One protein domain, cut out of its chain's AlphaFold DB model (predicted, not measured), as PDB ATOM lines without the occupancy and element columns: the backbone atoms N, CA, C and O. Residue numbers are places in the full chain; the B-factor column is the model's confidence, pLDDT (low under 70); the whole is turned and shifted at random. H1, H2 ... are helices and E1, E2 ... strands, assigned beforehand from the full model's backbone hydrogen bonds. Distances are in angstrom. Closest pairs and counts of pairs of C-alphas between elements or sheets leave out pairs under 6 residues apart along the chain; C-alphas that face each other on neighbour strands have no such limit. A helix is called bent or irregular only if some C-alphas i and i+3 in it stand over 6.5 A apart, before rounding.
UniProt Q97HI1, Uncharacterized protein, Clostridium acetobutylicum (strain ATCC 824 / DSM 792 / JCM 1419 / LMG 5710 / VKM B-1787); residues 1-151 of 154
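AT A GLANCE: This is residues 1 to 151 of the 154 residues of an uncharacterized protein of Clostridium acetobutylicum (strain ATCC 824 / DSM 792 / JCM 1419 / LMG 5710 / VKM B-1787) (UniProt Q97HI1). A twisted four-stranded sheet is covered on one face by the long helix H4, which runs along the strands with residues 109 to 124 on the sheet and continues past it to meet H5. H5 and H1 pack together near that far part of H4, H2 and H3 sit by its sheet-covering part, and the small hairpin E1 and E2 lies off at one end, apart from the sheet and from H4. The 151 printed residues hold five named helices and six strands, in the order E1 E2 H1 H2 H3 E3 E4 E5 E6 H4 H5, and the class is mixed, helices and strands. The large sheet is mixed, in the order E3 E4 E5 E6, and E1 with E2 is antiparallel. The whole is compact, with a radius of gyration of the C-alphas of 16.3 A and spans of 49 by 36 by 30 A.

IN THESE COORDINATES: Start with the sheet: E3 is residues 70 to 72, E4 80 to 85, E5 88 to 94 over 18.6 A, and E6 100 to 107 over 16.7 A, bending by 70 degrees at residue 103. Find C-alpha 109 at (52.168, 26.210, -8.019), where H4, residues 109 to 134, begins; it runs 36.6 A to C-alpha 134 at (36.772, 58.184, 0.898). H5 is residues 141 to 151. Earlier come E1, residues 2 to 5, beginning at (23.264, 38.591, 0.833), E2, 8 to 11, H1, 18 to 33, over 22.4 A, H2, 40 to 46, and H3, 51 to 64, over 20.3 A. H3 is irregular: C-alphas 52 and 55 are 8.2 A apart.

HOW THE PARTS SIT: E4, E5 and E6 form a meander, each strand the antiparallel neighbour of the one before; look for N 83 and O 90 at 3.0 A and N 93 and O 101 at 2.8 A. E3 is parallel to E4, with N 71 and O 80 at 2.8 A. H3 and H4 with this twisted sheet make two layers, helices on one face. H4's height over the sheet is 7.1 A, and on the local plane it stands at 2 degrees to E5. H4 touches H5 with residues 122 to 130 alone, closest C-alphas Phe 126 and Lys 148, 6.8 A, at a steep tilt of 50 degrees. H1 touches H5, closest C-alphas Gly 24 and Leu 147, 5.9 A. H2 and H3, a helical hairpin, touch at C-alphas Ile 46 and Ile 57, 6.2 A. H2 touches H4 too, closest C-alphas Lys 43 and Ile 114, 7.2 A. In E1 and E2, a hairpin, N 3 and O 10 are 2.8 A apart. Every O i to N i+4 pair is within hydrogen-bond range in H1, H2 and H5, with 6 of 10 in H3 and 21 of 22 in H4.

THE WHOLE: The C-alphas farthest apart, those of Tyr 18 and Asp 52, are 48.6 A apart. The printed part has no cut and no long link. The mean pLDDT of the printed part is 91.3, and no printed residue is under 70.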
ATOM      1  N   MET A   1      23.904  42.045   4.041       82.56
ATOM      2  CA  MET A   1      23.892  41.935   2.564       82.56
ATOM      3  C   MET A   1      24.058  40.478   2.195       82.56
ATOM      4  O   MET A   1      24.875  39.806   2.812       82.56
ATOM      5  N   TYR A   2      23.278  39.999   1.227       82.88
ATOM      6  CA  TYR A   2      23.264  38.591   0.833       82.88
ATOM      7  C   TYR A   2      23.487  38.454  -0.670       82.88
ATOM      8  O   TYR A   2      22.877  39.186  -1.450       82.88
ATOM      9  N   GLU A   3      24.310  37.490  -1.061       81.06
ATOM     10  CA  GLU A   3      24.361  36.979  -2.423       81.06
ATOM     11  C   GLU A   3      23.337  35.852  -2.570       81.06
ATOM     12  O   GLU A   3      23.194  35.020  -1.673       81.06
ATOM     13  N   VAL A   4      22.614  35.810  -3.690       81.44
ATOM     14  CA  VAL A   4      21.679  34.717  -3.978       81.44
ATOM     15  C   VAL A   4      22.207  33.905  -5.148       81.44
ATOM     16  O   VAL A   4      22.234  34.390  -6.278       81.44
ATOM     17  N   GLN A   5      22.583  32.655  -4.892       78.19
ATOM     18  CA  GLN A   5      23.048  31.724  -5.918       78.19
ATOM     19  C   GLN A   5      22.188  30.463  -5.888       78.19
ATOM     20  O   GLN A   5      22.031  29.832  -4.851       78.19
ATOM     21  N   ARG A   6      21.596  30.096  -7.034       83.19
ATOM     22  CA  ARG A   6      20.741  28.894  -7.181       83.19
ATOM     23  C   ARG A   6      19.605  28.787  -6.145       83.19
ATOM     24  O   ARG A   6      19.180  27.692  -5.802       83.19
ATOM     25  N   GLY A   7      19.091  29.929  -5.685       82.94
ATOM     26  CA  GLY A   7      18.016  30.004  -4.688       82.94
ATOM     27  C   GLY A   7      18.489  29.982  -3.232       82.94
ATOM     28  O   GLY A   7      17.680  30.235  -2.341       82.94
ATOM     29  N   GLU A   8      19.779  29.761  -2.983       83.31
ATOM     30  CA  GLU A   8      20.383  29.828  -1.653       83.31
ATOM     31  C   GLU A   8      20.919  31.235  -1.374       83.31
ATOM     32  O   GLU A   8      21.410  31.916  -2.278       83.31
ATOM     33  N   ARG A   9      20.784  31.689  -0.121       86.62
ATOM     34  CA  ARG A   9      21.253  33.002   0.340       86.62
ATOM     35  C   ARG A   9      22.543  32.833   1.127       86.62
ATOM     36  O   ARG A   9      22.547  32.155   2.149       86.62
ATOM     37  N   PHE A  10      23.588  33.513   0.689       82.62
ATOM     38  CA  PHE A  10      24.886  33.546   1.346       82.62
ATOM     39  C   PHE A  10      25.106  34.939   1.906       82.62
ATOM     40  O   PHE A  10      25.026  35.925   1.173       82.62
ATOM     41  N   GLU A  11      25.312  35.039   3.214       84.38
ATOM     42  CA  GLU A  11      25.663  36.314   3.822       84.38
ATOM     43  C   GLU A  11      27.052  36.738   3.341       84.38
ATOM     44  O   GLU A  11      27.990  35.949   3.398       84.38
ATOM     45  N   ILE A  12      27.157  37.971   2.846       83.75
ATOM     46  CA  ILE A  12      28.436  38.583   2.467       83.75
ATOM     47  C   ILE A  12      28.948  39.403   3.653       83.75
ATOM     48  O   ILE A  12      30.055  39.232   4.136       83.75
ATOM     49  N   CYS A  13      28.127  40.338   4.131       84.56
ATOM     50  CA  CYS A  13      28.515  41.272   5.181       84.56
ATOM     51  C   CYS A  13      27.321  42.068   5.697       84.56
ATOM     52  O   CYS A  13      26.342  42.291   4.980       84.56
ATOM     53  N   GLU A  14      27.430  42.590   6.911       87.81
ATOM     54  CA  GLU A  14      26.452  43.498   7.507       87.81
ATOM     55  C   GLU A  14      27.075  44.870   7.780       87.81
ATOM     56  O   GLU A  14      28.250  44.970   8.128       87.81
ATOM     57  N   PHE A  15      26.304  45.942   7.625       90.00
ATOM     58  CA  PHE A  15      26.717  47.293   7.995       90.00
ATOM     59  C   PHE A  15      25.603  47.913   8.826       90.00
ATOM     60  O   PHE A  15      24.453  47.923   8.393       90.00
ATOM     61  N   GLU A  16      25.953  48.423  10.004       88.31
ATOM     62  CA  GLU A  16      25.001  49.107  10.886       88.31
ATOM     63  C   GLU A  16      24.634  50.494  10.340       88.31
ATOM     64  O   GLU A  16      23.493  50.938  10.450       88.31
ATOM     65  N   ASP A  17      25.599  51.168   9.709       92.25
ATOM     66  CA  ASP A  17      25.413  52.484   9.108       92.25
ATOM     67  C   ASP A  17      24.946  52.380   7.649       92.25
ATOM     68  O   ASP A  17      25.517  51.656   6.825       92.25
ATOM     69  N   TYR A  18      23.922  53.168   7.315       89.50
ATOM     70  CA  TYR A  18      23.324  53.200   5.982       89.50
ATOM     71  C   TYR A  18      24.316  53.625   4.889       89.50
ATOM     72  O   TYR A  18      24.335  53.031   3.812       89.50
ATOM     73  N   ASN A  19      25.166  54.621   5.145       90.56
ATOM     74  CA  ASN A  19      26.138  55.089   4.158       90.56
ATOM     75  C   ASN A  19      27.185  54.009   3.881       90.56
ATOM     76  O   ASN A  19      27.555  53.789   2.729       90.56
ATOM     77  N   PHE A  20      27.623  53.280   4.912       93.12
ATOM     78  CA  PHE A  20      28.562  52.170   4.732       93.12
ATOM     79  C   PHE A  20      27.921  50.983   4.012       93.12
ATOM     80  O   PHE A  20      28.572  50.364   3.167       93.12
ATOM     81  N   ALA A  21      26.633  50.718   4.252       91.25
ATOM     82  CA  ALA A  21      25.877  49.741   3.473       91.25
ATOM     83  C   ALA A  21      25.831  50.123   1.983       91.25
ATOM     84  O   ALA A  21      26.094  49.278   1.126       91.25
ATOM     85  N   VAL A  22      25.573  51.398   1.663       91.44
ATOM     86  CA  VAL A  22      25.595  51.911   0.280       91.44
ATOM     87  C   VAL A  22      26.985  51.760  -0.348       91.44
ATOM     88  O   VAL A  22      27.086  51.292  -1.484       91.44
ATOM     89  N   CYS A  23      28.059  52.076   0.383       93.31
ATOM     90  CA  CYS A  23      29.431  51.830  -0.072       93.31
ATOM     91  C   CYS A  23      29.671  50.346  -0.373       93.31
ATOM     92  O   CYS A  23      30.247  50.020  -1.409       93.31
ATOM     93  N   GLY A  24      29.203  49.447   0.496       92.25
ATOM     94  CA  GLY A  24      29.319  48.003   0.294       92.25
ATOM     95  C   GLY A  24      28.609  47.529  -0.971       92.25
ATOM     96  O   GLY A  24      29.209  46.815  -1.774       92.25
ATOM     97  N   ILE A  25      27.379  47.997  -1.213       91.19
ATOM     98  CA  ILE A  25      26.644  47.716  -2.456       91.19
ATOM     99  C   ILE A  25      27.433  48.216  -3.669       91.19
ATOM    100  O   ILE A  25      27.620  47.478  -4.634       91.19
ATOM    101  N   TYR A  26      27.918  49.456  -3.625       92.19
ATOM    102  CA  TYR A  26      28.653  50.057  -4.733       92.19
ATOM    103  C   TYR A  26      29.933  49.281  -5.072       92.19
ATOM    104  O   TYR A  26      30.186  48.973  -6.237       92.19
ATOM    105  N   VAL A  27      30.707  48.908  -4.053       93.12
ATOM    106  CA  VAL A  27      31.936  48.113  -4.176       93.12
ATOM    107  C   VAL A  27      31.647  46.740  -4.798       93.12
ATOM    108  O   VAL A  27      32.356  46.317  -5.713       93.12
ATOM    109  N   LEU A  28      30.568  46.070  -4.383       89.94
ATOM    110  CA  LEU A  28      30.152  44.787  -4.959       89.94
ATOM    111  C   LEU A  28      29.681  44.920  -6.414       89.94
ATOM    112  O   LEU A  28      30.069  44.111  -7.257       89.94
ATOM    113  N   ILE A  29      28.904  45.956  -6.741       89.50
ATOM    114  CA  ILE A  29      28.484  46.242  -8.123       89.50
ATOM    115  C   ILE A  29      29.715  46.458  -9.007       89.50
ATOM    116  O   ILE A  29      29.822  45.844 -10.068       89.50
ATOM    117  N   LYS A  30      30.681  47.265  -8.557       90.19
ATOM    118  CA  LYS A  30      31.939  47.483  -9.282       90.19
ATOM    119  C   LYS A  30      32.687  46.176  -9.535       90.19
ATOM    120  O   LYS A  30      33.103  45.928 -10.660       90.19
ATOM    121  N   LYS A  31      32.790  45.302  -8.533       88.00
ATOM    122  CA  LYS A  31      33.418  43.979  -8.684       88.00
ATOM    123  C   LYS A  31      32.739  43.113  -9.755       88.00
ATOM    124  O   LYS A  31      33.422  42.447 -10.532       88.00
ATOM    125  N   ILE A  32      31.404  43.076  -9.750       84.75
ATOM    126  CA  ILE A  32      30.607  42.190 -10.612       84.75
ATOM    127  C   ILE A  32      30.584  42.699 -12.055       84.75
ATOM    128  O   ILE A  32      30.773  41.916 -12.983       84.75
ATOM    129  N   PHE A  33      30.352  43.998 -12.251       85.31
ATOM    130  CA  PHE A  33      30.112  44.571 -13.578       85.31
ATOM    131  C   PHE A  33      31.367  45.126 -14.255       85.31
ATOM    132  O   PHE A  33      31.422  45.161 -15.481       85.31
ATOM    133  N   GLU A  34      32.379  45.537 -13.490       81.19
ATOM    134  CA  GLU A  34      33.621  46.124 -14.014       81.19
ATOM    135  C   GLU A  34      34.825  45.222 -13.738       81.19
ATOM    136  O   GLU A  34      35.918  45.713 -13.466       81.19
ATOM    137  N   HIS A  35      34.606  43.901 -13.779       74.25
ATOM    138  CA  HIS A  35      35.603  42.887 -13.439       74.25
ATOM    139  C   HIS A  35      36.996  43.270 -13.966       74.25
ATOM    140  O   HIS A  35      37.133  43.489 -15.177       74.25
ATOM    141  N   PRO A  36      38.020  43.382 -13.098       78.00
ATOM    142  CA  PRO A  36      39.316  43.888 -13.521       78.00
ATOM    143  C   PRO A  36      39.874  43.081 -14.690       78.00
ATOM    144  O   PRO A  36      40.035  41.861 -14.611       78.00
ATOM    145  N   ASN A  37      40.183  43.769 -15.787       77.69
ATOM    146  CA  ASN A  37      40.757  43.126 -16.958       77.69
ATOM    147  C   ASN A  37      42.224  42.791 -16.686       77.69
ATOM    148  O   ASN A  37      43.098  43.658 -16.733       77.69
ATOM    149  N   ALA A  38      42.495  41.511 -16.432       79.06
ATOM    150  CA  ALA A  38      43.852  40.990 -16.364       79.06
ATOM    151  C   ALA A  38      44.607  41.295 -17.667       79.06
ATOM    152  O   ALA A  38      44.145  40.955 -18.762       79.06
ATOM    153  N   LYS A  39      45.802  41.884 -17.555       85.81
ATOM    154  CA  LYS A  39      46.701  42.026 -18.705       85.81
ATOM    155  C   LYS A  39      47.150  40.633 -19.130       85.81
ATOM    156  O   LYS A  39      47.954  39.998 -18.449       85.81
ATOM    157  N   LEU A  40      46.634  40.166 -20.269       85.19
ATOM    158  CA  LEU A  40      46.930  38.831 -20.795       85.19
ATOM    159  C   LEU A  40      48.436  38.584 -20.938       85.19
ATOM    160  O   LEU A  40      48.881  37.479 -20.661       85.19
ATOM    161  N   SER A  41      49.222  39.603 -21.302       89.06
ATOM    162  CA  SER A  41      50.685  39.498 -21.379       89.06
ATOM    163  C   SER A  41      51.308  39.109 -20.039       89.06
ATOM    164  O   SER A  41      52.027  38.121 -19.976       89.06
ATOM    165  N   VAL A  42      50.962  39.819 -18.963       89.12
ATOM    166  CA  VAL A  42      51.499  39.582 -17.613       89.12
ATOM    167  C   VAL A  42      51.069  38.212 -17.099       89.12
ATOM    168  O   VAL A  42      51.886  37.450 -16.594       89.12
ATOM    169  N   LYS A  43      49.794  37.856 -17.294       88.19
ATOM    170  CA  LYS A  43      49.277  36.536 -16.919       88.19
ATOM    171  C   LYS A  43      50.009  35.407 -17.658       88.19
ATOM    172  O   LYS A  43      50.345  34.405 -17.038       88.19
ATOM    173  N   CYS A  44      50.265  35.581 -18.955       88.25
ATOM    174  CA  CYS A  44      51.014  34.628 -19.775       88.25
ATOM    175  C   CYS A  44      52.504  34.558 -19.417       88.25
ATOM    176  O   CYS A  44      53.115  33.510 -19.607       88.25
ATOM    177  N   GLU A  45      53.111  35.658 -18.969       92.00
ATOM    178  CA  GLU A  45      54.492  35.668 -18.475       92.00
ATOM    179  C   GLU A  45      54.593  34.886 -17.164       92.00
ATOM    180  O   GLU A  45      55.375  33.946 -17.086       92.00
ATOM    181  N   ILE A  46      53.729  35.188 -16.190       90.88
ATOM    182  CA  ILE A  46      53.702  34.498 -14.892       90.88
ATOM    183  C   ILE A  46      53.375  33.008 -15.053       90.88
ATOM    184  O   ILE A  46      53.971  32.179 -14.378       90.88
ATOM    185  N   SER A  47      52.469  32.636 -15.968       87.12
ATOM    186  CA  SER A  47      52.099  31.227 -16.184       87.12
ATOM    187  C   SER A  47      53.220  30.355 -16.754       87.12
ATOM    188  O   SER A  47      53.049  29.144 -16.838       87.12
ATOM    189  N   LYS A  48      54.297  30.968 -17.257       89.88
ATOM    190  CA  LYS A  48      55.460  30.264 -17.814       89.88
ATOM    191  C   LYS A  48      56.593  30.105 -16.808       89.88
ATOM    192  O   LYS A  48      57.553  29.425 -17.139       89.88
ATOM    193  N   CYS A  49      56.504  30.775 -15.662       90.25
ATOM    194  CA  CYS A  49      57.493  30.657 -14.609       90.25
ATOM    195  C   CYS A  49      57.270  29.372 -13.817       90.25
ATOM    196  O   CYS A  49      56.123  28.985 -13.569       90.25
ATOM    197  N   ASP A  50      58.369  28.778 -13.376       90.81
ATOM    198  CA  ASP A  50      58.366  27.645 -12.458       90.81
ATOM    199  C   ASP A  50      58.530  28.094 -10.996       90.81
ATOM    200  O   ASP A  50      58.782  29.263 -10.689       90.81
ATOM    201  N   GLU A  51      58.368  27.142 -10.077       86.94
ATOM    202  CA  GLU A  51      58.470  27.358  -8.629       86.94
ATOM    203  C   GLU A  51      59.827  27.939  -8.204       86.94
ATOM    204  O   GLU A  51      59.879  28.776  -7.310       86.94
ATOM    205  N   ASP A  52      60.913  27.579  -8.889       89.81
ATOM    206  CA  ASP A  52      62.260  28.086  -8.600       89.81
ATOM    207  C   ASP A  52      62.478  29.544  -9.068       89.81
ATOM    208  O   ASP A  52      63.514  30.152  -8.794       89.81
ATOM    209  N   GLU A  53      61.507  30.141  -9.769       89.31
ATOM    210  CA  GLU A  53      61.608  31.469 -10.387       89.31
ATOM    211  C   GLU A  53      60.834  32.567  -9.632       89.31
ATOM    212  O   GLU A  53      60.432  33.579 -10.221       89.31
ATOM    213  N   LEU A  54      60.648  32.420  -8.314       87.81
ATOM    214  CA  LEU A  54      59.926  33.395  -7.477       87.81
ATOM    215  C   LEU A  54      60.464  34.828  -7.616       87.81
ATOM    216  O   LEU A  54      59.682  35.776  -7.705       87.81
ATOM    217  N   ASP A  55      61.785  34.998  -7.717       89.69
ATOM    218  CA  ASP A  55      62.423  36.304  -7.928       89.69
ATOM    219  C   ASP A  55      62.036  36.942  -9.270       89.69
ATOM    220  O   ASP A  55      61.875  38.164  -9.376       89.69
ATOM    221  N   SER A  56      61.904  36.130 -10.320       92.44
ATOM    222  CA  SER A  56      61.457  36.585 -11.638       92.44
ATOM    223  C   SER A  56      59.994  37.012 -11.581       92.44
ATOM    224  O   SER A  56      59.650  38.081 -12.091       92.44
ATOM    225  N   ILE A  57      59.149  36.237 -10.897       93.00
ATOM    226  CA  ILE A  57      57.735  36.568 -10.707       93.00
ATOM    227  C   ILE A  57      57.575  37.864  -9.915       93.00
ATOM    228  O   ILE A  57      56.815  38.739 -10.337       93.00
ATOM    229  N   ALA A  58      58.322  38.038  -8.822       93.31
ATOM    230  CA  ALA A  58      58.317  39.277  -8.055       93.31
ATOM    231  C   ALA A  58      58.646  40.471  -8.962       93.31
ATOM    232  O   ALA A  58      57.878  41.425  -9.025       93.31
ATOM    233  N   LYS A  59      59.712  40.390  -9.769       94.38
ATOM    234  CA  LYS A  59      60.081  41.454 -10.723       94.38
ATOM    235  C   LYS A  59      59.006  41.734 -11.775       94.38
ATOM    236  O   LYS A  59      58.874  42.882 -12.196       94.38
ATOM    237  N   ILE A  60      58.274  40.720 -12.241       94.19
ATOM    238  CA  ILE A  60      57.148  40.910 -13.170       94.19
ATOM    239  C   ILE A  60      56.029  41.688 -12.469       94.19
ATOM    240  O   ILE A  60      55.546  42.683 -13.007       94.19
ATOM    241  N   LEU A  61      55.660  41.282 -11.252       94.50
ATOM    242  CA  LEU A  61      54.611  41.933 -10.464       94.50
ATOM    243  C   LEU A  61      54.974  43.374 -10.092       94.50
ATOM    244  O   LEU A  61      54.126  44.253 -10.193       94.50
ATOM    245  N   GLU A  62      56.229  43.649  -9.737       95.25
ATOM    246  CA  GLU A  62      56.713  44.990  -9.373       95.25
ATOM    247  C   GLU A  62      56.642  46.016 -10.508       95.25
ATOM    248  O   GLU A  62      56.583  47.217 -10.250       95.25
ATOM    249  N   LYS A  63      56.654  45.568 -11.769       93.75
ATOM    250  CA  LYS A  63      56.466  46.459 -12.926       93.75
ATOM    251  C   LYS A  63      55.019  46.925 -13.073       93.75
ATOM    252  O   LYS A  63      54.769  47.939 -13.718       93.75
ATOM    253  N   GLU A  64      54.080  46.170 -12.514       91.50
ATOM    254  CA  GLU A  64      52.643  46.327 -12.740       91.50
ATOM    255  C   GLU A  64      51.901  46.814 -11.492       91.50
ATOM    256  O   GLU A  64      50.916  47.545 -11.598       91.50
ATOM    257  N   PHE A  65      52.386  46.447 -10.309       94.44
ATOM    258  CA  PHE A  65      51.744  46.709  -9.030       94.44
ATOM    259  C   PHE A  65      52.733  47.280  -8.019       94.44
ATOM    260  O   PHE A  65      53.931  47.003  -8.045       94.44
ATOM    261  N   ASN A  66      52.208  48.044  -7.059       94.06
ATOM    262  CA  ASN A  66      52.983  48.424  -5.888       94.06
ATOM    263  C   ASN A  66      53.343  47.157  -5.090       94.06
ATOM    264  O   ASN A  66      52.470  46.334  -4.800       94.06
ATOM    265  N   LYS A  67      54.620  47.041  -4.697       93.56
ATOM    266  CA  LYS A  67      55.147  45.982  -3.821       93.56
ATOM    267  C   LYS A  67      54.299  45.777  -2.571       93.56
ATOM    268  O   LYS A  67      54.295  44.691  -2.011       93.56
ATOM    269  N   GLU A  68      53.623  46.810  -2.080       94.50
ATOM    270  CA  GLU A  68      52.761  46.743  -0.895       94.50
ATOM    271  C   GLU A  68      51.590  45.762  -1.028       94.50
ATOM    272  O   GLU A  68      51.163  45.218  -0.017       94.50
ATOM    273  N   PHE A  69      51.120  45.473  -2.245       95.69
ATOM    274  CA  PHE A  69      49.945  44.624  -2.458       95.69
ATOM    275  C   PHE A  69      50.230  43.129  -2.437       95.69
ATOM    276  O   PHE A  69      49.280  42.342  -2.435       95.69
ATOM    277  N   PHE A  70      51.497  42.718  -2.425       97.12
ATOM    278  CA  PHE A  70      51.833  41.305  -2.473       97.12
ATOM    279  C   PHE A  70      53.047  40.926  -1.631       97.12
ATOM    280  O   PHE A  70      53.877  41.765  -1.273       97.12
ATOM    281  N   SER A  71      53.125  39.638  -1.315       96.75
ATOM    282  CA  SER A  71      54.255  39.009  -0.644       96.75
ATOM    283  C   SER A  71      54.395  37.549  -1.068       96.75
ATOM    284  O   SER A  71      53.404  36.889  -1.382       96.75
ATOM    285  N   ILE A  72      55.624  37.046  -1.081       94.81
ATOM    286  CA  ILE A  72      55.953  35.665  -1.440       94.81
ATOM    287  C   ILE A  72      56.723  35.068  -0.262       94.81
ATOM    288  O   ILE A  72      57.781  35.577   0.092       94.81
ATOM    289  N   GLY A  73      56.175  34.032   0.369       89.44
ATOM    290  CA  GLY A  73      56.807  33.298   1.473       89.44
ATOM    291  C   GLY A  73      56.880  34.025   2.822       89.44
ATOM    292  O   GLY A  73      57.202  33.394   3.824       89.44
ATOM    293  N   GLU A  74      56.562  35.319   2.881       91.94
ATOM    294  CA  GLU A  74      56.627  36.113   4.112       91.94
ATOM    295  C   GLU A  74      55.310  36.829   4.408       91.94
ATOM    296  O   GLU A  74      54.657  37.380   3.516       91.94
ATOM    297  N   PHE A  75      54.936  36.891   5.687       94.00
ATOM    298  CA  PHE A  75      53.759  37.642   6.101       94.00
ATOM    299  C   PHE A  75      53.949  39.142   5.857       94.00
ATOM    300  O   PHE A  75      54.915  39.754   6.315       94.00
ATOM    301  N   LYS A  76      52.962  39.758   5.205       95.44
ATOM    302  CA  LYS A  76      52.904  41.203   4.991       95.44
ATOM    303  C   LYS A  76      51.482  41.703   5.164       95.44
ATOM    304  O   LYS A  76      50.594  41.319   4.410       95.44
ATOM    305  N   SER A  77      51.270  42.572   6.147       94.12
ATOM    306  CA  SER A  77      49.946  43.126   6.424       94.12
ATOM    307  C   SER A  77      49.389  43.884   5.215       94.12
ATOM    308  O   SER A  77      50.114  44.594   4.519       94.12
ATOM    309  N   LYS A  78      48.086  43.726   4.987       94.00
ATOM    310  CA  LYS A  78      47.301  44.271   3.874       94.00
ATOM    311  C   LYS A  78      47.735  43.812   2.481       94.00
ATOM    312  O   LYS A  78      47.321  44.438   1.509       94.00
ATOM    313  N   ALA A  79      48.481  42.718   2.368       97.06
ATOM    314  CA  ALA A  79      48.931  42.169   1.094       97.06
ATOM    315  C   ALA A  79      48.284  40.813   0.782       97.06
ATOM    316  O   ALA A  79      47.840  40.091   1.679       97.06
ATOM    317  N   ILE A  80      48.270  40.446  -0.498       98.00
ATOM    318  CA  ILE A  80      48.062  39.060  -0.914       98.00
ATOM    319  C   ILE A  80      49.386  38.318  -0.736       98.00
ATOM    320  O   ILE A  80      50.422  38.769  -1.211       98.00
ATOM    321  N   MET A  81      49.364  37.184  -0.059       97.44
ATOM    322  CA  MET A  81      50.523  36.344   0.193       97.44
ATOM    323  C   MET A  81      50.342  34.998  -0.497       97.44
ATOM    324  O   MET A  81      49.246  34.438  -0.472       97.44
ATOM    325  N   ILE A  82      51.418  34.485  -1.084       97.00
ATOM    326  CA  ILE A  82      51.528  33.091  -1.513       97.00
ATOM    327  C   ILE A  82      52.630  32.408  -0.702       97.00
ATOM    328  O   ILE A  82      53.708  32.977  -0.533       97.00
ATOM    329  N   GLU A  83      52.364  31.212  -0.186       95.56
ATOM    330  CA  GLU A  83      53.312  30.445   0.630       95.56
ATOM    331  C   GLU A  83      53.293  28.957   0.260       95.56
ATOM    332  O   GLU A  83      52.246  28.427  -0.119       95.56
ATOM    333  N   ASN A  84      54.454  28.300   0.360       94.00
ATOM    334  CA  ASN A  84      54.576  26.853   0.199       94.00
ATOM    335  C   ASN A  84      54.277  26.165   1.540       94.00
ATOM    336  O   ASN A  84      54.905  26.466   2.557       94.00
ATOM    337  N   VAL A  85      53.329  25.235   1.522       94.00
ATOM    338  CA  VAL A  85      52.931  24.379   2.636       94.00
ATOM    339  C   VAL A  85      53.029  22.932   2.158       94.00
ATOM    340  O   VAL A  85      52.185  22.459   1.395       94.00
ATOM    341  N   ASP A  86      54.081  22.234   2.589       91.25
ATOM    342  CA  ASP A  86      54.340  20.820   2.284       91.25
ATOM    343  C   ASP A  86      54.330  20.480   0.775       91.25
ATOM    344  O   ASP A  86      53.810  19.444   0.355       91.25
ATOM    345  N   GLY A  87      54.910  21.350  -0.063       91.06
ATOM    346  CA  GLY A  87      54.992  21.145  -1.518       91.06
ATOM    347  C   GLY A  87      53.729  21.543  -2.289       91.06
ATOM    348  O   GLY A  87      53.662  21.366  -3.504       91.06
ATOM    349  N   LEU A  88      52.731  22.093  -1.599       95.81
ATOM    350  CA  LEU A  88      51.578  22.758  -2.191       95.81
ATOM    351  C   LEU A  88      51.574  24.235  -1.810       95.81
ATOM    352  O   LEU A  88      52.354  24.679  -0.979       95.81
ATOM    353  N   TYR A  89      50.684  24.999  -2.426       96.31
ATOM    354  CA  TYR A  89      50.631  26.441  -2.279       96.31
ATOM    355  C   TYR A  89      49.288  26.924  -1.751       96.31
ATOM    356  O   TYR A  89      48.221  26.589  -2.285       96.31
ATOM    357  N   ASP A  90      49.377  27.782  -0.740       96.94
ATOM    358  CA  ASP A  90      48.263  28.528  -0.177       96.94
ATOM    359  C   ASP A  90      48.353  29.986  -0.635       96.94
ATOM    360  O   ASP A  90      49.436  30.565  -0.734       96.94
ATOM    361  N   VAL A  91      47.197  30.588  -0.921       97.31
ATOM    362  CA  VAL A  91      47.090  32.026  -1.192       97.31
ATOM    363  C   VAL A  91      46.173  32.633  -0.147       97.31
ATOM    364  O   VAL A  91      45.040  32.180   0.049       97.31
ATOM    365  N   ASN A  92      46.657  33.676   0.515       97.00
ATOM    366  CA  ASN A  92      45.987  34.323   1.631       97.00
ATOM    367  C   ASN A  92      45.960  35.839   1.424       97.00
ATOM    368  O   ASN A  92      46.887  36.419   0.873       97.00
ATOM    369  N   TYR A  93      44.909  36.501   1.893       97.19
ATOM    370  CA  TYR A  93      44.954  37.928   2.173       97.19
ATOM    371  C   TYR A  93      45.337  38.125   3.642       97.19
ATOM    372  O   TYR A  93      44.663  37.623   4.543       97.19
ATOM    373  N   CYS A  94      46.419  38.852   3.880       95.88
ATOM    374  CA  CYS A  94      46.916  39.164   5.211       95.88
ATOM    375  C   CYS A  94      46.233  40.437   5.715       95.88
ATOM    376  O   CYS A  94      46.524  41.528   5.231       95.88
ATOM    377  N   ARG A  95      45.312  40.316   6.670       92.19
ATOM    378  CA  ARG A  95      44.531  41.451   7.183       92.19
ATOM    379  C   ARG A  95      45.370  42.383   8.061       92.19
ATOM    380  O   ARG A  95      46.475  42.049   8.498       92.19
ATOM    381  N   GLU A  96      44.832  43.571   8.334       88.00
ATOM    382  CA  GLU A  96      45.467  44.552   9.233       88.00
ATOM    383  C   GLU A  96      45.625  44.041  10.677       88.00
ATOM    384  O   GLU A  96      46.592  44.380  11.352       88.00
ATOM    385  N   ASP A  97      44.719  43.175  11.131       88.56
ATOM    386  CA  ASP A  97      44.717  42.560  12.466       88.56
ATOM    387  C   ASP A  97      45.595  41.294  12.570       88.56
ATOM    388  O   ASP A  97      45.492  40.539  13.536       88.56
ATOM    389  N   ASN A  98      46.462  41.057  11.579       87.50
ATOM    390  CA  ASN A  98      47.296  39.861  11.424       87.50
ATOM    391  C   ASN A  98      46.531  38.542  11.241       87.50
ATOM    392  O   ASN A  98      47.128  37.468  11.315       87.50
ATOM    393  N   GLN A  99      45.226  38.587  10.964       90.19
ATOM    394  CA  GLN A  99      44.488  37.391  10.578       90.19
ATOM    395  C   GLN A  99      44.700  37.068   9.097       90.19
ATOM    396  O   GLN A  99      44.781  37.952   8.242       90.19
ATOM    397  N   LEU A 100      44.748  35.775   8.781       91.75
ATOM    398  CA  LEU A 100      44.817  35.293   7.407       91.75
ATOM    399  C   LEU A 100      43.415  35.007   6.894       91.75
ATOM    400  O   LEU A 100      42.715  34.121   7.389       91.75
ATOM    401  N   TYR A 101      43.021  35.735   5.858       91.38
ATOM    402  CA  TYR A 101      41.872  35.368   5.064       91.38
ATOM    403  C   TYR A 101      42.317  34.412   3.948       91.38
ATOM    404  O   TYR A 101      42.991  34.810   2.999       91.38
ATOM    405  N   ASN A 102      41.926  33.142   4.054       93.31
ATOM    406  CA  ASN A 102      42.291  32.155   3.050       93.31
ATOM    407  C   ASN A 102      41.482  32.279   1.753       93.31
ATOM    408  O   ASN A 102      40.262  32.109   1.753       93.31
ATOM    409  N   ILE A 103      42.202  32.490   0.653       94.94
ATOM    410  CA  ILE A 103      41.647  32.567  -0.697       94.94
ATOM    411  C   ILE A 103      41.590  31.166  -1.315       94.94
ATOM    412  O   ILE A 103      40.533  30.735  -1.776       94.94
ATOM    413  N   VAL A 104      42.714  30.444  -1.310       94.62
ATOM    414  CA  VAL A 104      42.801  29.033  -1.719       94.62
ATOM    415  C   VAL A 104      43.818  28.286  -0.859       94.62
ATOM    416  O   VAL A 104      44.771  28.892  -0.370       94.62
ATOM    417  N   LYS A 105      43.624  26.969  -0.698       95.44
ATOM    418  CA  LYS A 105      44.572  26.064  -0.026       95.44
ATOM    419  C   LYS A 105      44.992  24.905  -0.906       95.44
ATOM    420  O   LYS A 105      44.182  24.440  -1.714       95.44
ATOM    421  N   GLY A 106      46.205  24.410  -0.676       95.19
ATOM    422  CA  GLY A 106      46.683  23.129  -1.177       95.19
ATOM    423  C   GLY A 106      46.651  23.038  -2.700       95.19
ATOM    424  O   GLY A 106      46.154  22.057  -3.253       95.19
ATOM    425  N   ARG A 107      47.087  24.091  -3.397       94.56
ATOM    426  CA  ARG A 107      47.102  24.138  -4.864       94.56
ATOM    427  C   ARG A 107      48.499  23.870  -5.405       94.56
ATOM    428  O   ARG A 107      49.485  24.258  -4.801       94.56
ATOM    429  N   GLU A 108      48.581  23.258  -6.579       95.44
ATOM    430  CA  GLU A 108      49.834  23.240  -7.339       95.44
ATOM    431  C   GLU A 108      50.262  24.671  -7.685       95.44
ATOM    432  O   GLU A 108      49.408  25.535  -7.922       95.44
ATOM    433  N   PHE A 109      51.573  24.898  -7.765       93.75
ATOM    434  CA  PHE A 109      52.168  26.210  -8.019       93.75
ATOM    435  C   PHE A 109      51.540  26.939  -9.216       93.75
ATOM    436  O   PHE A 109      51.078  28.073  -9.084       93.75
ATOM    437  N   SER A 110      51.425  26.260 -10.362       91.38
ATOM    438  CA  SER A 110      50.872  26.817 -11.606       91.38
ATOM    439  C   SER A 110      49.440  27.344 -11.451       91.38
ATOM    440  O   SER A 110      49.067  28.350 -12.055       91.38
ATOM    441  N   ASN A 111      48.630  26.707 -10.604       92.62
ATOM    442  CA  ASN A 111      47.274  27.152 -10.304       92.62
ATOM    443  C   ASN A 111      47.273  28.261  -9.246       92.62
ATOM    444  O   ASN A 111      46.559  29.257  -9.391       92.62
ATOM    445  N   ALA A 112      48.074  28.101  -8.189       95.44
ATOM    446  CA  ALA A 112      48.173  29.064  -7.100       95.44
ATOM    447  C   ALA A 112      48.666  30.429  -7.589       95.44
ATOM    448  O   ALA A 112      48.086  31.448  -7.221       95.44
ATOM    449  N   ILE A 113      49.661  30.462  -8.480       95.19
ATOM    450  CA  ILE A 113      50.264  31.710  -8.953       95.19
ATOM    451  C   ILE A 113      49.301  32.554  -9.797       95.19
ATOM    452  O   ILE A 113      49.312  33.785  -9.740       95.19
ATOM    453  N   ILE A 114      48.391  31.904 -10.526       93.44
ATOM    454  CA  ILE A 114      47.338  32.593 -11.276       93.44
ATOM    455  C   ILE A 114      46.293  33.181 -10.330       93.44
ATOM    456  O   ILE A 114      45.842  34.310 -10.538       93.44
ATOM    457  N   VAL A 115      45.907  32.442  -9.286       94.69
ATOM    458  CA  VAL A 115      44.998  32.955  -8.253       94.69
ATOM    459  C   VAL A 115      45.641  34.131  -7.520       94.69
ATOM    460  O   VAL A 115      45.005  35.173  -7.382       94.69
ATOM    461  N   PHE A 116      46.908  33.992  -7.134       96.25
ATOM    462  CA  PHE A 116      47.719  35.038  -6.523       96.25
ATOM    463  C   PHE A 116      47.706  36.320  -7.363       96.25
ATOM    464  O   PHE A 116      47.249  37.355  -6.884       96.25
ATOM    465  N   TYR A 117      48.075  36.237  -8.645       95.50
ATOM    466  CA  TYR A 117      48.033  37.373  -9.571       95.50
ATOM    467  C   TYR A 117      46.644  38.029  -9.652       95.50
ATOM    468  O   TYR A 117      46.524  39.251  -9.548       95.50
ATOM    469  N   ASN A 118      45.579  37.233  -9.807       93.69
ATOM    470  CA  ASN A 118      44.219  37.767  -9.926       93.69
ATOM    471  C   ASN A 118      43.786  38.520  -8.659       93.69
ATOM    472  O   ASN A 118      43.120  39.551  -8.749       93.69
ATOM    473  N   TYR A 119      44.165  38.028  -7.479       95.44
ATOM    474  CA  TYR A 119      43.828  38.683  -6.218       95.44
ATOM    475  C   TYR A 119      44.672  39.934  -5.951       95.44
ATOM    476  O   TYR A 119      44.148  40.885  -5.374       95.44
ATOM    477  N   ILE A 120      45.923  39.994  -6.422       96.19
ATOM    478  CA  ILE A 120      46.726  41.231  -6.397       96.19
ATOM    479  C   ILE A 120      46.056  42.310  -7.247       96.19
ATOM    480  O   ILE A 120      45.921  43.454  -6.810       96.19
ATOM    481  N   LEU A 121      45.587  41.937  -8.442       94.75
ATOM    482  CA  LEU A 121      44.843  42.837  -9.317       94.75
ATOM    483  C   LEU A 121      43.564  43.346  -8.634       94.75
ATOM    484  O   LEU A 121      43.330  44.553  -8.612       94.75
ATOM    485  N   LEU A 122      42.770  42.451  -8.035       94.31
ATOM    486  CA  LEU A 122      41.565  42.833  -7.288       94.31
ATOM    487  C   LEU A 122      41.886  43.795  -6.139       94.31
ATOM    488  O   LEU A 122      41.215  44.813  -5.989       94.31
ATOM    489  N   LEU A 123      42.919  43.507  -5.347       95.56
ATOM    490  CA  LEU A 123      43.326  44.372  -4.245       95.56
ATOM    491  C   LEU A 123      43.763  45.756  -4.748       95.56
ATOM    492  O   LEU A 123      43.339  46.772  -4.202       95.56
ATOM    493  N   SER A 124      44.555  45.811  -5.821       94.81
ATOM    494  CA  SER A 124      44.998  47.077  -6.410       94.81
ATOM    495  C   SER A 124      43.827  47.926  -6.921       94.81
ATOM    496  O   SER A 124      43.817  49.141  -6.714       94.81
ATOM    497  N   GLU A 125      42.829  47.311  -7.558       93.81
ATOM    498  CA  GLU A 125      41.625  48.014  -8.016       93.81
ATOM    499  C   GLU A 125      40.745  48.480  -6.852       93.81
ATOM    500  O   GLU A 125      40.228  49.601  -6.881       93.81
ATOM    501  N   PHE A 126      40.632  47.680  -5.790       95.00
ATOM    502  CA  PHE A 126      39.935  48.098  -4.578       95.00
ATOM    503  C   PHE A 126      40.554  49.360  -3.972       95.00
ATOM    504  O   PHE A 126      39.827  50.290  -3.632       95.00
ATOM    505  N   GLU A 127      41.881  49.432  -3.867       94.62
ATOM    506  CA  GLU A 127      42.556  50.589  -3.264       94.62
ATOM    507  C   GLU A 127      42.362  51.876  -4.093       94.62
ATOM    508  O   GLU A 127      42.208  52.975  -3.545       94.62
ATOM    509  N   LYS A 128      42.254  51.759  -5.424       92.69
ATOM    510  CA  LYS A 128      41.849  52.884  -6.287       92.69
ATOM    511  C   LYS A 128      40.401  53.297  -6.010       92.69
ATOM    512  O   LYS A 128      40.119  54.477  -5.801       92.69
ATOM    513  N   LEU A 129      39.492  52.324  -5.962       93.62
ATOM    514  CA  LEU A 129      38.064  52.543  -5.742       93.62
ATOM    515  C   LEU A 129      37.773  53.185  -4.377       93.62
ATOM    516  O   LEU A 129      37.026  54.162  -4.290       93.62
ATOM    517  N   ILE A 130      38.376  52.663  -3.308       94.88
ATOM    518  CA  ILE A 130      38.138  53.127  -1.939       94.88
ATOM    519  C   ILE A 130      38.672  54.540  -1.722       94.88
ATOM    520  O   ILE A 130      38.087  55.304  -0.951       94.88
ATOM    521  N   THR A 131      39.734  54.922  -2.439       93.62
ATOM    522  CA  THR A 131      40.247  56.294  -2.439       93.62
ATOM    523  C   THR A 131      39.179  57.254  -2.961       93.62
ATOM    524  O   THR A 131      38.886  58.245  -2.295       93.62
ATOM    525  N   CYS A 132      38.516  56.931  -4.078       91.38
ATOM    526  CA  CYS A 132      37.420  57.744  -4.614       91.38
ATOM    527  C   CYS A 132      36.225  57.833  -3.654       91.38
ATOM    528  O   CYS A 132      35.671  58.914  -3.470       91.38
ATOM    529  N   ILE A 133      35.846  56.723  -3.013       92.88
ATOM    530  CA  ILE A 133      34.744  56.705  -2.037       92.88
ATOM    531  C   ILE A 133      35.087  57.564  -0.814       92.88
ATOM    532  O   ILE A 133      34.253  58.348  -0.366       92.88
ATOM    533  N   THR A 134      36.322  57.466  -0.308       93.44
ATOM    534  CA  THR A 134      36.772  58.184   0.898       93.44
ATOM    535  C   THR A 134      36.734  59.708   0.723       93.44
ATOM    536  O   THR A 134      36.576  60.431   1.704       93.44
ATOM    537  N   LEU A 135      36.837  60.208  -0.515       91.50
ATOM    538  CA  LEU A 135      36.689  61.638  -0.821       91.50
ATOM    539  C   LEU A 135      35.254  62.153  -0.632       91.50
ATOM    540  O   LEU A 135      35.059  63.355  -0.467       91.50
ATOM    541  N   ILE A 136      34.258  61.264  -0.674       91.44
ATOM    542  CA  ILE A 136      32.832  61.599  -0.561       91.44
ATOM    543  C   ILE A 136      32.322  61.257   0.842       91.44
ATOM    544  O   ILE A 136      31.612  62.048   1.459       91.44
ATOM    545  N   ILE A 137      32.691  60.079   1.349       89.94
ATOM    546  CA  ILE A 137      32.267  59.551   2.645       89.94
ATOM    547  C   ILE A 137      33.530  59.183   3.429       89.94
ATOM    548  O   ILE A 137      34.213  58.234   3.045       89.94
ATOM    549  N   PRO A 138      33.861  59.881   4.530       91.62
ATOM    550  CA  PRO A 138      34.987  59.505   5.376       91.62
ATOM    551  C   PRO A 138      34.790  58.102   5.962       91.62
ATOM    552  O   PRO A 138      33.791  57.832   6.627       91.62
ATOM    553  N   LEU A 139      35.755  57.211   5.730       92.88
ATOM    554  CA  LEU A 139      35.724  55.832   6.219       92.88
ATOM    555  C   LEU A 139      36.826  55.607   7.256       92.88
ATOM    556  O   LEU A 139      37.984  55.975   7.027       92.88
ATOM    557  N   THR A 140      36.483  54.952   8.365       93.00
ATOM    558  CA  THR A 140      37.464  54.445   9.336       93.00
ATOM    559  C   THR A 140      38.266  53.285   8.736       93.00
ATOM    560  O   THR A 140      37.852  52.682   7.742       93.00
ATOM    561  N   SER A 141      39.420  52.949   9.323       91.25
ATOM    562  CA  SER A 141      40.220  51.789   8.892       91.25
ATOM    563  C   SER A 141      39.417  50.489   8.951       91.25
ATOM    564  O   SER A 141      39.435  49.719   7.996       91.25
ATOM    565  N   GLU A 142      38.642  50.298  10.018       91.88
ATOM    566  CA  GLU A 142      37.779  49.132  10.207       91.88
ATOM    567  C   GLU A 142      36.755  48.975   9.076       91.88
ATOM    568  O   GLU A 142      36.629  47.900   8.489       91.88
ATOM    569  N   ILE A 143      36.063  50.057   8.707       93.25
ATOM    570  CA  ILE A 143      35.071  50.016   7.626       93.25
ATOM    571  C   ILE A 143      35.742  49.783   6.272       93.25
ATOM    572  O   ILE A 143      35.225  49.011   5.464       93.25
ATOM    573  N   LYS A 144      36.905  50.397   6.021       94.12
ATOM    574  CA  LYS A 144      37.683  50.140   4.798       94.12
ATOM    575  C   LYS A 144      38.082  48.674   4.686       94.12
ATOM    576  O   LYS A 144      37.918  48.085   3.622       94.12
ATOM    577  N   GLU A 145      38.563  48.082   5.773       93.12
ATOM    578  CA  GLU A 145      38.957  46.676   5.805       93.12
ATOM    579  C   GLU A 145      37.751  45.751   5.604       93.12
ATOM    580  O   GLU A 145      37.815  44.804   4.821       93.12
ATOM    581  N   LYS A 146      36.605  46.069   6.221       92.38
ATOM    582  CA  LYS A 146      35.358  45.326   6.009       92.38
ATOM    583  C   LYS A 146      34.926  45.359   4.543       92.38
ATOM    584  O   LYS A 146      34.663  44.309   3.959       92.38
ATOM    585  N   LEU A 147      34.918  46.540   3.918       94.31
ATOM    586  CA  LEU A 147      34.608  46.710   2.491       94.31
ATOM    587  C   LEU A 147      35.591  45.954   1.589       94.31
ATOM    588  O   LEU A 147      35.182  45.389   0.574       94.31
ATOM    589  N   LYS A 148      36.870  45.911   1.965       94.44
ATOM    590  CA  LYS A 148      37.901  45.172   1.238       94.44
ATOM    591  C   LYS A 148      37.644  43.674   1.254       94.44
ATOM    592  O   LYS A 148      37.659  43.059   0.194       94.44
ATOM    593  N   CYS A 149      37.349  43.094   2.419       91.69
ATOM    594  CA  CYS A 149      36.986  41.678   2.525       91.69
ATOM    595  C   CYS A 149      35.784  41.341   1.626       91.69
ATOM    596  O   CYS A 149      35.854  40.393   0.842       91.69
ATOM    597  N   CYS A 150      34.758  42.203   1.625       90.69
ATOM    598  CA  CYS A 150      33.596  42.061   0.740       90.69
ATOM    599  C   CYS A 150      34.016  42.051  -0.738       90.69
ATOM    600  O   CYS A 150      33.602  41.191  -1.521       90.69
ATOM    601  N   TYR A 151      34.878  42.992  -1.133       92.31
ATOM    602  CA  TYR A 151      35.377  43.086  -2.504       92.31
ATOM    603  C   TYR A 151      36.223  41.875  -2.903       92.31
ATOM    604  O   TYR A 151      36.092  41.366  -4.013       92.31
TER     605      TYR A 151